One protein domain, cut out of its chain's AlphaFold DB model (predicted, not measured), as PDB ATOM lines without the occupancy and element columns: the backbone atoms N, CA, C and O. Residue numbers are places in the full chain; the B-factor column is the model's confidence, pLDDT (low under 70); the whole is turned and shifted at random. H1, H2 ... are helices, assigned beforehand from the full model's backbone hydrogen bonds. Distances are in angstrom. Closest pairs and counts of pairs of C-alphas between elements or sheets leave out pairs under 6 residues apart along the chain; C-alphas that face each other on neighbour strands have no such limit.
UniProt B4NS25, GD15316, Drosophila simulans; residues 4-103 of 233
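Overview. This is residues 4 to 103 of the 233 residues of the protein "GD15316" of Drosophila simulans (UniProt B4NS25). Long helix H4 begins alongside the open end of the helical hairpin H1 and H2 and sticks out beyond it with residues 80 to 103; short H3 sits just past the end of H2, packed slantwise on residues 68 to 76 of H4. The printed part has 100 residues with four named helices, H1, H2, H3 and H4 in order along the chain, which hold 92 of them, and no named strand; the class is all helix. The whole is extended, radius of gyration of the C-alphas 21.8 A, spanning 82 by 23 by 15 A.

Arrangement. H4, residues 65 to 103, touches H2, residues 27 to 48, at a shallow tilt of 11 degrees, the same way; the closest C-alphas, Leu 42 and Leu 65, are 5.1 A apart. H4 touches H3, residues 51 to 60, at a steep 54 degrees; closest C-alphas Ile 53 and Ala 75, 5.8 A. H2 and H1, residues 4 to 24, form a hairpin at 19 degrees; closest C-alphas Thr 18 and Ile 34, 5.7 A. H1, H2 and H4 make a bundle, helices side by side. O i to N i+4 pairs are within hydrogen-bond range throughout H1, and in 17 of 18 in H2, 5 of 6 in H3, 34 of 35 in H4.

Along the chain. H1, 30.2 A long, begins at C-alpha 4 (182.019, 208.908, 179.647). H2 measures 31.2 A, H3 14.6 A; H4, 57.7 A, ends at C-alpha 103 (189.925, 207.102, 229.603).

Size, cuts and confidence. The printed part has no cut; its three links are tight. pLDDT is under 70 at residues 100 to 103.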
ATOM      1  N   LEU A   4     181.491 208.335 180.892       97.25
ATOM      2  CA  LEU A   4     182.019 208.908 179.647       97.25
ATOM      3  C   LEU A   4     181.959 207.909 178.483       97.25
ATOM      4  O   LEU A   4     181.454 208.230 177.419       97.25
ATOM      5  N   LYS A   5     182.360 206.652 178.714       97.56
ATOM      6  CA  LYS A   5     182.296 205.615 177.669       97.56
ATOM      7  C   LYS A   5     180.863 205.339 177.211       97.56
ATOM      8  O   LYS A   5     180.635 205.095 176.034       97.56
ATOM      9  N   TYR A   6     179.905 205.359 178.138       97.81
ATOM     10  CA  TYR A   6     178.494 205.174 177.799       97.81
ATOM     11  C   TYR A   6     177.946 206.342 176.968       97.81
ATOM     12  O   TYR A   6     177.209 206.114 176.010       97.81
ATOM     13  N   TYR A   7     178.340 207.575 177.302       98.19
ATOM     14  CA  TYR A   7     178.031 208.762 176.505       98.19
ATOM     15  C   TYR A   7     178.579 208.634 175.075       98.19
ATOM     16  O   TYR A   7     177.797 208.725 174.129       98.19
ATOM     17  N   ASP A   8     179.868 208.311 174.925       98.06
ATOM     18  CA  ASP A   8     180.524 208.168 173.617       98.06
ATOM     19  C   ASP A   8     179.825 207.112 172.740       98.06
ATOM     20  O   ASP A   8     179.667 207.275 171.529       98.06
ATOM     21  N   GLU A   9     179.374 206.005 173.341       98.12
ATOM     22  CA  GLU A   9     178.638 204.959 172.626       98.12
ATOM     23  C   GLU A   9     177.276 205.434 172.108       98.12
ATOM     24  O   GLU A   9     176.880 205.053 171.001       98.12
ATOM     25  N   ILE A  10     176.549 206.237 172.887       98.06
ATOM     26  CA  ILE A  10     175.265 206.804 172.459       98.06
ATOM     27  C   ILE A  10     175.481 207.860 171.385       98.06
ATOM     28  O   ILE A  10     174.806 207.815 170.358       98.06
ATOM     29  N   GLU A  11     176.443 208.758 171.575       97.88
ATOM     30  CA  GLU A  11     176.771 209.800 170.606       97.88
ATOM     31  C   GLU A  11     177.194 209.192 169.264       97.88
ATOM     32  O   GLU A  11     176.679 209.573 168.213       97.88
ATOM     33  N   LYS A  12     178.029 208.145 169.285       98.38
ATOM     34  CA  LYS A  12     178.416 207.406 168.077       98.38
ATOM     35  C   LYS A  12     177.218 206.774 167.364       98.38
ATOM     36  O   LYS A  12     177.148 206.808 166.134       98.38
ATOM     37  N   LYS A  13     176.278 206.178 168.106       98.25
ATOM     38  CA  LYS A  13     175.052 205.593 167.528       98.25
ATOM     39  C   LYS A  13     174.147 206.671 166.931       98.25
ATOM     40  O   LYS A  13     173.645 206.484 165.824       98.25
ATOM     41  N   LEU A  14     173.980 207.793 167.628       98.25
ATOM     42  CA  LEU A  14     173.216 208.943 167.154       98.25
ATOM     43  C   LEU A  14     173.826 209.522 165.874       98.25
ATOM     44  O   LEU A  14     173.100 209.769 164.913       98.25
ATOM     45  N   ALA A  15     175.148 209.682 165.826       98.31
ATOM     46  CA  ALA A  15     175.857 210.157 164.643       98.31
ATOM     47  C   ALA A  15     175.650 209.216 163.447       98.31
ATOM     48  O   ALA A  15     175.345 209.668 162.346       98.31
ATOM     49  N   LEU A  16     175.741 207.900 163.664       98.31
ATOM     50  CA  LEU A  16     175.502 206.916 162.608       98.31
ATOM     51  C   LEU A  16     174.062 206.972 162.075       98.31
ATOM     52  O   LEU A  16     173.862 206.943 160.861       98.31
ATOM     53  N   LEU A  17     173.067 207.067 162.965       97.81
ATOM     54  CA  LEU A  17     171.659 207.221 162.583       97.81
ATOM     55  C   LEU A  17     171.432 208.518 161.808       97.81
ATOM     56  O   LEU A  17     170.816 208.494 160.749       97.81
ATOM     57  N   THR A  18     171.991 209.624 162.294       97.75
ATOM     58  CA  THR A  18     171.914 210.938 161.644       97.75
ATOM     59  C   THR A  18     172.479 210.877 160.226       97.75
ATOM     60  O   THR A  18     171.790 211.244 159.279       97.75
ATOM     61  N   ASN A  19     173.684 210.327 160.058       98.12
ATOM     62  CA  ASN A  19     174.322 210.187 158.748       98.12
ATOM     63  C   ASN A  19     173.497 209.305 157.805       98.12
ATOM     64  O   ASN A  19     173.294 209.658 156.646       98.12
ATOM     65  N   LYS A  20     172.969 208.179 158.302       98.00
ATOM     66  CA  LYS A  20     172.100 207.305 157.509       98.00
ATOM     67  C   LYS A  20     170.843 208.041 157.039       98.00
ATOM     68  O   LYS A  20     170.473 207.908 155.874       98.00
ATOM     69  N   THR A  21     170.203 208.799 157.923       97.88
ATOM     70  CA  THR A  21     168.986 209.560 157.617       97.88
ATOM     71  C   THR A  21     169.258 210.641 156.574       97.88
ATOM     72  O   THR A  21     168.518 210.716 155.599       97.88
ATOM     73  N   ILE A  22     170.357 211.391 156.704       97.56
ATOM     74  CA  ILE A  22     170.775 212.398 155.711       97.56
ATOM     75  C   ILE A  22     170.992 211.766 154.328       97.56
ATOM     76  O   ILE A  22     170.634 212.359 153.319       97.56
ATOM     77  N   MET A  23     171.557 210.556 154.268       96.75
ATOM     78  CA  MET A  23     171.834 209.871 152.999       96.75
ATOM     79  C   MET A  23     170.616 209.186 152.366       96.75
ATOM     80  O   MET A  23     170.691 208.795 151.204       96.75
ATOM     81  N   SER A  24     169.539 208.970 153.125       96.38
ATOM     82  CA  SER A  24     168.416 208.126 152.689       96.38
ATOM     83  C   SER A  24     167.099 208.879 152.514       96.38
ATOM     84  O   SER A  24     166.194 208.319 151.905       96.38
ATOM     85  N   GLN A  25     166.966 210.087 153.069       96.44
ATOM     86  CA  GLN A  25     165.704 210.832 153.118       96.44
ATOM     87  C   GLN A  25     165.817 212.206 152.455       96.44
ATOM     88  O   GLN A  25     166.904 212.777 152.359       96.44
ATOM     89  N   GLU A  26     164.676 212.754 152.035       95.56
ATOM     90  CA  GLU A  26     164.575 214.141 151.572       95.56
ATOM     91  C   GLU A  26     164.840 215.123 152.728       95.56
ATOM     92  O   GLU A  26     164.535 214.837 153.886       95.56
ATOM     93  N   GLU A  27     165.404 216.299 152.435       94.31
ATOM     94  CA  GLU A  27     165.918 217.233 153.448       94.31
ATOM     95  C   GLU A  27     164.878 217.616 154.519       94.31
ATOM     96  O   GLU A  27     165.200 217.699 155.709       94.31
ATOM     97  N   ALA A  28     163.623 217.837 154.117       94.75
ATOM     98  CA  ALA A  28     162.547 218.198 155.037       94.75
ATOM     99  C   ALA A  28     162.200 217.052 156.005       94.75
ATOM    100  O   ALA A  28     162.041 217.283 157.206       94.75
ATOM    101  N   GLU A  29     162.139 215.817 155.507       95.56
ATOM    102  CA  GLU A  29     161.850 214.625 156.310       95.56
ATOM    103  C   GLU A  29     163.039 214.242 157.199       95.56
ATOM    104  O   GLU A  29     162.866 213.895 158.371       95.56
ATOM    105  N   ALA A  30     164.261 214.378 156.675       96.62
ATOM    106  CA  ALA A  30     165.492 214.101 157.399       96.62
ATOM    107  C   ALA A  30     165.600 214.949 158.672       96.62
ATOM    108  O   ALA A  30     165.926 214.417 159.732       96.62
ATOM    109  N   LYS A  31     165.272 216.247 158.604       97.00
ATOM    110  CA  LYS A  31     165.296 217.147 159.772       97.00
ATOM    111  C   LYS A  31     164.394 216.647 160.901       97.00
ATOM    112  O   LYS A  31     164.821 216.621 162.053       97.00
ATOM    113  N   ILE A  32     163.179 216.206 160.574       97.38
ATOM    114  CA  ILE A  32     162.216 215.702 161.563       97.38
ATOM    115  C   ILE A  32     162.729 214.401 162.198       97.38
ATOM    116  O   ILE A  32     162.705 214.266 163.421       97.38
ATOM    117  N   LEU A  33     163.238 213.465 161.391       97.19
ATOM    118  CA  LEU A  33     163.784 212.201 161.900       97.19
ATOM    119  C   LEU A  33     165.036 212.403 162.761       97.19
ATOM    120  O   LEU A  33     165.202 211.722 163.768       97.19
ATOM    121  N   ILE A  34     165.920 213.333 162.396       97.44
ATOM    122  CA  ILE A  34     167.128 213.629 163.179       97.44
ATOM    123  C   ILE A  34     166.748 214.146 164.568       97.44
ATOM    124  O   ILE A  34     167.323 213.697 165.559       97.44
ATOM    125  N   GLU A  35     165.756 215.031 164.662       97.38
ATOM    126  CA  GLU A  35     165.244 215.498 165.953       97.38
ATOM    127  C   GLU A  35     164.620 214.363 166.776       97.38
ATOM    128  O   GLU A  35     164.834 214.280 167.987       97.38
ATOM    129  N   GLN A  36     163.913 213.426 166.142       96.88
ATOM    130  CA  GLN A  36     163.424 212.228 166.831       96.88
ATOM    131  C   GLN A  36     164.579 211.372 167.361       96.88
ATOM    132  O   GLN A  36     164.594 211.031 168.539       96.88
ATOM    133  N   HIS A  37     165.600 211.105 166.541       97.75
ATOM    134  CA  HIS A  37     166.776 210.349 166.972       97.75
ATOM    135  C   HIS A  37     167.525 211.028 168.125       97.75
ATOM    136  O   HIS A  37     168.013 210.336 169.018       97.75
ATOM    137  N   ARG A  38     167.605 212.365 168.138       97.94
ATOM    138  CA  ARG A  38     168.189 213.136 169.249       97.94
ATOM    139  C   ARG A  38     167.409 212.930 170.545       97.94
ATOM    140  O   ARG A  38     168.021 212.642 171.574       97.94
ATOM    141  N   ASN A  39     166.081 213.021 170.488       97.56
ATOM    142  CA  ASN A  39     165.217 212.787 171.645       97.56
ATOM    143  C   ASN A  39     165.297 211.334 172.139       97.56
ATOM    144  O   ASN A  39     165.452 211.095 173.335       97.56
ATOM    145  N   ASP A  40     165.281 210.360 171.230       97.69
ATOM    146  CA  ASP A  40     165.425 208.942 171.575       97.69
ATOM    147  C   ASP A  40     166.783 208.656 172.229       97.69
ATOM    148  O   ASP A  40     166.860 207.952 173.238       97.69
ATOM    149  N   ALA A  41     167.864 209.233 171.694       98.25
ATOM    150  CA  ALA A  41     169.202 209.109 172.264       98.25
ATOM    151  C   ALA A  41     169.286 209.730 173.665       98.25
ATOM    152  O   ALA A  41     169.881 209.133 174.564       98.25
ATOM    153  N   LEU A  42     168.659 210.892 173.870       98.25
ATOM    154  CA  LEU A  42     168.561 211.540 175.175       98.25
ATOM    155  C   LEU A  42     167.822 210.655 176.186       98.25
ATOM    156  O   LEU A  42     168.328 210.425 177.287       98.25
ATOM    157  N   HIS A  43     166.657 210.120 175.816       97.38
ATOM    158  CA  HIS A  43     165.887 209.229 176.681       97.38
ATOM    159  C   HIS A  43     166.656 207.945 177.001       97.38
ATOM    160  O   HIS A  43     166.781 207.591 178.173       97.38
ATOM    161  N   ALA A  44     167.259 207.304 175.999       97.56
ATOM    162  CA  ALA A  44     168.088 206.118 176.192       97.56
ATOM    163  C   ALA A  44     169.299 206.393 177.102       97.56
ATOM    164  O   ALA A  44     169.651 205.562 177.948       97.56
ATOM    165  N   PHE A  45     169.925 207.568 176.973       98.25
ATOM    166  CA  PHE A  45     171.011 207.978 177.856       98.25
ATOM    167  C   PHE A  45     170.526 208.085 179.298       98.25
ATOM    168  O   PHE A  45     171.063 207.389 180.158       98.25
ATOM    169  N   ILE A  46     169.478 208.875 179.556       97.44
ATOM    170  CA  ILE A  46     168.916 209.073 180.901       97.44
ATOM    171  C   ILE A  46     168.449 207.742 181.507       97.44
ATOM    172  O   ILE A  46     168.677 207.484 182.692       97.44
ATOM    173  N   ASP A  47     167.824 206.877 180.711       96.75
ATOM    174  CA  ASP A  47     167.306 205.599 181.183       96.75
ATOM    175  C   ASP A  47     168.394 204.598 181.563       96.75
ATOM    176  O   ASP A  47     168.203 203.847 182.525       96.75
ATOM    177  N   GLY A  48     169.533 204.629 180.869       96.19
ATOM    178  CA  GLY A  48     170.694 203.791 181.169       96.19
ATOM    179  C   GLY A  48     171.566 204.281 182.329       96.19
ATOM    180  O   GLY A  48     172.495 203.574 182.728       96.19
ATOM    181  N   LEU A  49     171.291 205.458 182.903       96.88
ATOM    182  CA  LEU A  49     172.030 205.959 184.064       96.88
ATOM    183  C   LEU A  49     171.758 205.122 185.324       96.88
ATOM    184  O   LEU A  49     170.669 204.591 185.551       96.88
ATOM    185  N   LYS A  50     172.752 205.072 186.222       95.75
ATOM    186  CA  LYS A  50     172.591 204.486 187.563       95.75
ATOM    187  C   LYS A  50     171.426 205.172 188.283       95.75
ATOM    188  O   LYS A  50     171.322 206.395 188.246       95.75
ATOM    189  N   LYS A  51     170.613 204.413 189.027       95.62
ATOM    190  CA  LYS A  51     169.420 204.923 189.736       95.62
ATOM    191  C   LYS A  51     169.683 206.189 190.569       95.62
ATOM    192  O   LYS A  51     168.855 207.093 190.570       95.62
ATOM    193  N   SER A  52     170.826 206.257 191.257       94.00
ATOM    194  CA  SER A  52     171.215 207.407 192.087       94.00
ATOM    195  C   SER A  52     171.468 208.686 191.284       94.00
ATOM    196  O   SER A  52     171.166 209.768 191.770       94.00
ATOM    197  N   ILE A  53     171.994 208.567 190.063       96.50
ATOM    198  CA  ILE A  53     172.275 209.690 189.156       96.50
ATOM    199  C   ILE A  53     171.012 210.044 188.362       96.50
ATOM    200  O   ILE A  53     170.655 211.214 188.242       96.50
ATOM    201  N   LYS A  54     170.297 209.020 187.873       96.69
ATOM    202  CA  LYS A  54     169.084 209.149 187.057       96.69
ATOM    203  C   LYS A  54     168.047 210.065 187.703       96.69
ATOM    204  O   LYS A  54     167.499 210.913 187.015       96.69
ATOM    205  N   GLN A  55     167.801 209.931 189.008       95.38
ATOM    206  CA  GLN A  55     166.816 210.760 189.710       95.38
ATOM    207  C   GLN A  55     167.158 212.257 189.648       95.38
ATOM    208  O   GLN A  55     166.274 213.081 189.412       95.38
ATOM    209  N   THR A  56     168.431 212.606 189.843       95.25
ATOM    210  CA  THR A  56     168.912 213.993 189.796       95.25
ATOM    211  C   THR A  56     168.794 214.561 188.388       95.25
ATOM    212  O   THR A  56     168.217 215.628 188.203       95.25
ATOM    213  N   VAL A  57     169.262 213.811 187.384       96.62
ATOM    214  CA  VAL A  57     169.211 214.233 185.976       96.62
ATOM    215  C   VAL A  57     167.766 214.363 185.491       96.62
ATOM    216  O   VAL A  57     167.419 215.353 184.856       96.62
ATOM    217  N   PHE A  58     166.895 213.414 185.842       94.56
ATOM    218  CA  PHE A  58     165.480 213.453 185.472       94.56
ATOM    219  C   PHE A  58     164.762 214.666 186.075       94.56
ATOM    220  O   PHE A  58     163.980 215.319 185.393       94.56
ATOM    221  N   SER A  59     165.067 215.005 187.331       94.81
ATOM    222  CA  SER A  59     164.480 216.174 188.001       94.81
ATOM    223  C   SER A  59     164.907 217.497 187.357       94.81
ATOM    224  O   SER A  59     164.149 218.461 187.388       94.81
ATOM    225  N   ALA A  60     166.105 217.546 186.769       95.56
ATOM    226  CA  ALA A  60     166.619 218.724 186.076       95.56
ATOM    227  C   ALA A  60     166.036 218.909 184.660       95.56
ATOM    228  O   ALA A  60     166.075 220.020 184.141       95.56
ATOM    229  N   GLY A  61     165.496 217.850 184.043       94.81
ATOM    230  CA  GLY A  61     164.846 217.912 182.728       94.81
ATOM    231  C   GLY A  61     165.743 218.463 181.607       94.81
ATOM    232  O   GLY A  61     165.388 219.482 181.006       94.81
ATOM    233  N   PRO A  62     166.907 217.847 181.321       96.50
ATOM    234  CA  PRO A  62     167.792 218.310 180.255       96.50
ATOM    235  C   PRO A  62     167.108 218.238 178.886       96.50
ATOM    236  O   PRO A  62     166.339 217.317 178.620       96.50
ATOM    237  N   LYS A  63     167.427 219.203 178.019       95.94
ATOM    238  CA  LYS A  63     166.897 219.284 176.647       95.94
ATOM    239  C   LYS A  63     167.763 218.556 175.626       95.94
ATOM    240  O   LYS A  63     167.236 218.018 174.666       95.94
ATOM    241  N   ASP A  64     169.071 218.517 175.870       96.44
ATOM    242  CA  ASP A  64     170.056 217.994 174.932       96.44
ATOM    243  C   ASP A  64     170.947 216.941 175.595       96.44
ATOM    244  O   ASP A  64     171.184 216.958 176.810       96.44
ATOM    245  N   LEU A  65     171.492 216.043 174.770       96.88
ATOM    246  CA  LEU A  65     172.387 214.974 175.211       96.88
ATOM    247  C   LEU A  65     173.634 215.499 175.963       96.88
ATOM    248  O   LEU A  65     173.921 214.970 177.041       96.88
ATOM    249  N   PRO A  66     174.336 216.561 175.508       97.44
ATOM    250  CA  PRO A  66     175.501 217.089 176.226       97.44
ATOM    251  C   PRO A  66     175.139 217.679 177.593       97.44
ATOM    252  O   PRO A  66     175.859 217.491 178.573       97.44
ATOM    253  N   THR A  67     173.993 218.358 177.693       97.69
ATOM    254  CA  THR A  67     173.503 218.903 178.965       97.69
ATOM    255  C   THR A  67     173.170 217.785 179.948       97.69
ATOM    256  O   THR A  67     173.535 217.865 181.120       97.69
ATOM    257  N   ALA A  68     172.520 216.714 179.481       97.94
ATOM    258  CA  ALA A  68     172.246 215.542 180.307       97.94
ATOM    259  C   ALA A  68     173.539 214.884 180.813       97.94
ATOM    260  O   ALA A  68     173.605 214.476 181.974       97.94
ATOM    261  N   PHE A  69     174.571 214.806 179.968       98.12
ATOM    262  CA  PHE A  69     175.879 214.276 180.345       98.12
ATOM    263  C   PHE A  69     176.570 215.122 181.416       98.12
ATOM    264  O   PHE A  69     177.000 214.573 182.431       98.12
ATOM    265  N   ALA A  70     176.607 216.446 181.247       98.19
ATOM    266  CA  ALA A  70     177.189 217.356 182.232       98.19
ATOM    267  C   ALA A  70     176.517 217.209 183.610       98.19
ATOM    268  O   ALA A  70     177.200 217.060 184.623       98.19
ATOM    269  N   LEU A  71     175.180 217.150 183.641       98.06
ATOM    270  CA  LEU A  71     174.414 216.926 184.871       98.06
ATOM    271  C   LEU A  71     174.692 215.552 185.492       98.06
ATOM    272  O   LEU A  71     174.796 215.427 186.711       98.06
ATOM    273  N   ALA A  72     174.808 214.509 184.668       97.88
ATOM    274  CA  ALA A  72     175.136 213.172 185.148       97.88
ATOM    275  C   ALA A  72     176.535 213.130 185.782       97.88
ATOM    276  O   ALA A  72     176.709 212.518 186.837       97.88
ATOM    277  N   GLN A  73     177.510 213.808 185.173       97.75
ATOM    278  CA  GLN A  73     178.883 213.893 185.664       97.75
ATOM    279  C   GLN A  73     178.974 214.701 186.965       97.75
ATOM    280  O   GLN A  73     179.639 214.280 187.916       97.75
ATOM    281  N   GLU A  74     178.268 215.829 187.049       97.44
ATOM    282  CA  GLU A  74     178.150 216.609 188.281       97.44
ATOM    283  C   GLU A  74     177.530 215.771 189.407       97.44
ATOM    284  O   GLU A  74     178.064 215.713 190.519       97.44
ATOM    285  N   ALA A  75     176.438 215.060 189.118       97.12
ATOM    286  CA  ALA A  75     175.775 214.199 190.087       97.12
ATOM    287  C   ALA A  75     176.671 213.034 190.545       97.12
ATOM    288  O   ALA A  75     176.687 212.726 191.738       97.12
ATOM    289  N   GLU A  76     177.442 212.409 189.647       96.19
ATOM    290  CA  GLU A  76     178.412 211.365 190.012       96.19
ATOM    291  C   GLU A  76     179.485 211.923 190.960       96.19
ATOM    292  O   GLU A  76     179.681 211.386 192.051       96.19
ATOM    293  N   THR A  77     180.067 213.075 190.619       96.44
ATOM    294  CA  THR A  77     181.079 213.761 191.441       96.44
ATOM    295  C   THR A  77     180.525 214.161 192.814       96.44
ATOM    296  O   THR A  77     181.192 214.030 193.844       96.44
ATOM    297  N   SER A  78     179.276 214.629 192.858       96.38
ATOM    298  CA  SER A  78     178.591 215.015 194.094       96.38
ATOM    299  C   SER A  78     178.353 213.813 195.013       96.38
ATOM    300  O   SER A  78     178.638 213.874 196.215       96.38
ATOM    301  N   ILE A  79     177.905 212.685 194.452       95.38
ATOM    302  CA  ILE A  79     177.735 211.429 195.193       95.38
ATOM    303  C   ILE A  79     179.084 210.950 195.735       95.38
ATOM    304  O   ILE A  79     179.175 210.630 196.919       95.38
ATOM    305  N   GLU A  80     180.135 210.941 194.916       95.00
ATOM    306  CA  GLU A  80     181.482 210.546 195.342       95.00
ATOM    307  C   GLU A  80     182.005 211.428 196.482       95.00
ATOM    308  O   GLU A  80     182.495 210.918 197.493       95.00
ATOM    309  N   SER A  81     181.819 212.748 196.380       96.19
ATOM    310  CA  SER A  81     182.179 213.697 197.439       96.19
ATOM    311  C   SER A  81     181.409 213.433 198.736       96.19
ATOM    312  O   SER A  81     181.985 213.457 199.827       96.19
ATOM    313  N   SER A  82     180.107 213.156 198.635       95.62
ATOM    314  CA  SER A  82     179.253 212.832 199.782       95.62
ATOM    315  C   SER A  82     179.691 211.537 200.470       95.62
ATOM    316  O   SER A  82     179.874 211.507 201.690       95.62
ATOM    317  N   VAL A  83     179.955 210.486 199.687       95.50
ATOM    318  CA  VAL A  83     180.460 209.203 200.191       95.50
ATOM    319  C   VAL A  83     181.808 209.396 200.886       95.50
ATOM    320  O   VAL A  83     181.994 208.912 202.003       95.50
ATOM    321  N   PHE A  84     182.724 210.155 200.281       96.62
ATOM    322  CA  PHE A  84     184.023 210.451 200.879       96.62
ATOM    323  C   PHE A  84     183.887 211.165 202.232       96.62
ATOM    324  O   PHE A  84     184.492 210.743 203.221       96.62
ATOM    325  N   LYS A  85     183.049 212.205 202.312       97.31
ATOM    326  CA  LYS A  85     182.781 212.932 203.564       97.31
ATOM    327  C   LYS A  85     182.197 212.020 204.640       97.31
ATOM    328  O   LYS A  85     182.640 212.088 205.784       97.31
ATOM    329  N   ALA A  86     181.249 211.153 204.282       96.19
ATOM    330  CA  ALA A  86     180.642 210.209 205.217       96.19
ATOM    331  C   ALA A  86     181.669 209.209 205.775       96.19
ATOM    332  O   ALA A  86     181.714 208.966 206.981       96.19
ATOM    333  N   VAL A  87     182.541 208.669 204.915       95.62
ATOM    334  CA  VAL A  87     183.626 207.766 205.331       95.62
ATOM    335  C   VAL A  87     184.613 208.486 206.253       95.62
ATOM    336  O   VAL A  87     184.993 207.947 207.295       95.62
ATOM    337  N   TYR A  88     184.996 209.718 205.911       95.38
ATOM    338  CA  TYR A  88     185.908 210.524 206.719       95.38
ATOM    339  C   TYR A  88     185.322 210.866 208.099       95.38
ATOM    340  O   TYR A  88     186.000 210.706 209.116       95.38
ATOM    341  N   ALA A  89     184.051 211.280 208.151       94.44
ATOM    342  CA  ALA A  89     183.346 211.574 209.395       94.44
ATOM    343  C   ALA A  89     183.292 210.345 210.313       94.44
ATOM    344  O   ALA A  89     183.715 210.425 211.467       94.44
ATOM    345  N   LYS A  90     182.902 209.183 209.772       93.38
ATOM    346  CA  LYS A  90     182.849 207.920 210.521       93.38
ATOM    347  C   LYS A  90     184.206 207.538 211.121       93.38
ATOM    348  O   LYS A  90     184.282 207.116 212.271       93.38
ATOM    349  N   HIS A  91     185.290 207.710 210.366       92.94
ATOM    350  CA  HIS A  91     186.638 207.410 210.851       92.94
ATOM    351  C   HIS A  91     187.093 208.366 211.969       92.94
ATOM    352  O   HIS A  91     187.773 207.946 212.908       92.94
ATOM    353  N   ASN A  92     186.708 209.644 211.906       89.25
ATOM    354  CA  ASN A  92     186.979 210.587 212.989       89.25
ATOM    355  C   ASN A  92     186.175 210.244 214.247       89.25
ATOM    356  O   ASN A  92     186.755 210.176 215.329       89.25
ATOM    357  N   GLU A  93     184.878 209.961 214.116       89.25
ATOM    358  CA  GLU A  93     184.028 209.519 215.229       89.25
ATOM    359  C   GLU A  93     184.582 208.262 215.912       89.25
ATOM    360  O   GLU A  93     184.646 208.201 217.141       89.25
ATOM    361  N   GLU A  94     185.075 207.291 215.137       86.62
ATOM    362  CA  GLU A  94     185.687 206.072 215.672       86.62
ATOM    363  C   GLU A  94     186.944 206.369 216.512       86.62
ATOM    364  O   GLU A  94     187.152 205.766 217.570       86.62
ATOM    365  N   LYS A  95     187.770 207.336 216.095       82.62
ATOM    366  CA  LYS A  95     188.928 207.792 216.885       82.62
ATOM    367  C   LYS A  95     188.501 208.455 218.191       82.62
ATOM    368  O   LYS A  95     189.087 208.165 219.237       82.62
ATOM    369  N   TYR A  96     187.473 209.305 218.149       80.56
ATOM    370  CA  TYR A  96     186.933 209.936 219.352       80.56
ATOM    371  C   TYR A  96     186.377 208.887 220.322       80.56
ATOM    372  O   TYR A  96     186.754 208.898 221.496       80.56
ATOM    373  N   GLN A  97     185.586 207.922 219.843       76.00
ATOM    374  CA  GLN A  97     185.049 206.841 220.677       76.00
ATOM    375  C   GLN A  97     186.153 205.973 221.302       76.00
ATOM    376  O   GLN A  97     186.117 205.720 222.506       76.00
ATOM    377  N   LYS A  98     187.190 205.592 220.543       75.31
ATOM    378  CA  LYS A  98     188.344 204.845 221.083       75.31
ATOM    379  C   LYS A  98     189.091 205.627 222.171       75.31
ATOM    380  O   LYS A  98     189.499 205.036 223.170       75.31
ATOM    381  N   SER A  99     189.236 206.946 222.022       72.31
ATOM    382  CA  SER A  99     189.877 207.797 223.039       72.31
ATOM    383  C   SER A  99     189.042 207.938 224.324       72.31
ATOM    384  O   SER A  99     189.596 207.970 225.423       72.31
ATOM    385  N   LEU A 100     187.710 207.956 224.200       64.56
ATOM    386  CA  LEU A 100     186.772 208.010 225.324       64.56
ATOM    387  C   LEU A 100     186.713 206.674 226.078       64.56
ATOM    388  O   LEU A 100     186.775 206.671 227.307       64.56
ATOM    389  N   SER A 101     186.696 205.540 225.369       59.41
ATOM    390  CA  SER A 101     186.713 204.206 225.990       59.41
ATOM    391  C   SER A 101     188.035 203.856 226.684       59.41
ATOM    392  O   SER A 101     188.033 203.038 227.598       59.41
ATOM    393  N   GLN A 102     189.165 204.472 226.313       57.16
ATOM    394  CA  GLN A 102     190.439 204.261 227.022       57.16
ATOM    395  C   GLN A 102     190.592 205.118 228.289       57.16
ATOM    396  O   GLN A 102     191.421 204.801 229.146       57.16
ATOM    397  N   LYS A 103     189.802 206.189 228.453       52.97
ATOM    398  CA  LYS A 103     189.925 207.102 229.603       52.97
ATOM    399  C   LYS A 103     189.152 206.635 230.844       52.97
ATOM    400  O   LYS A 103     189.436 207.111 231.938       52.97
TER     401      LYS A 103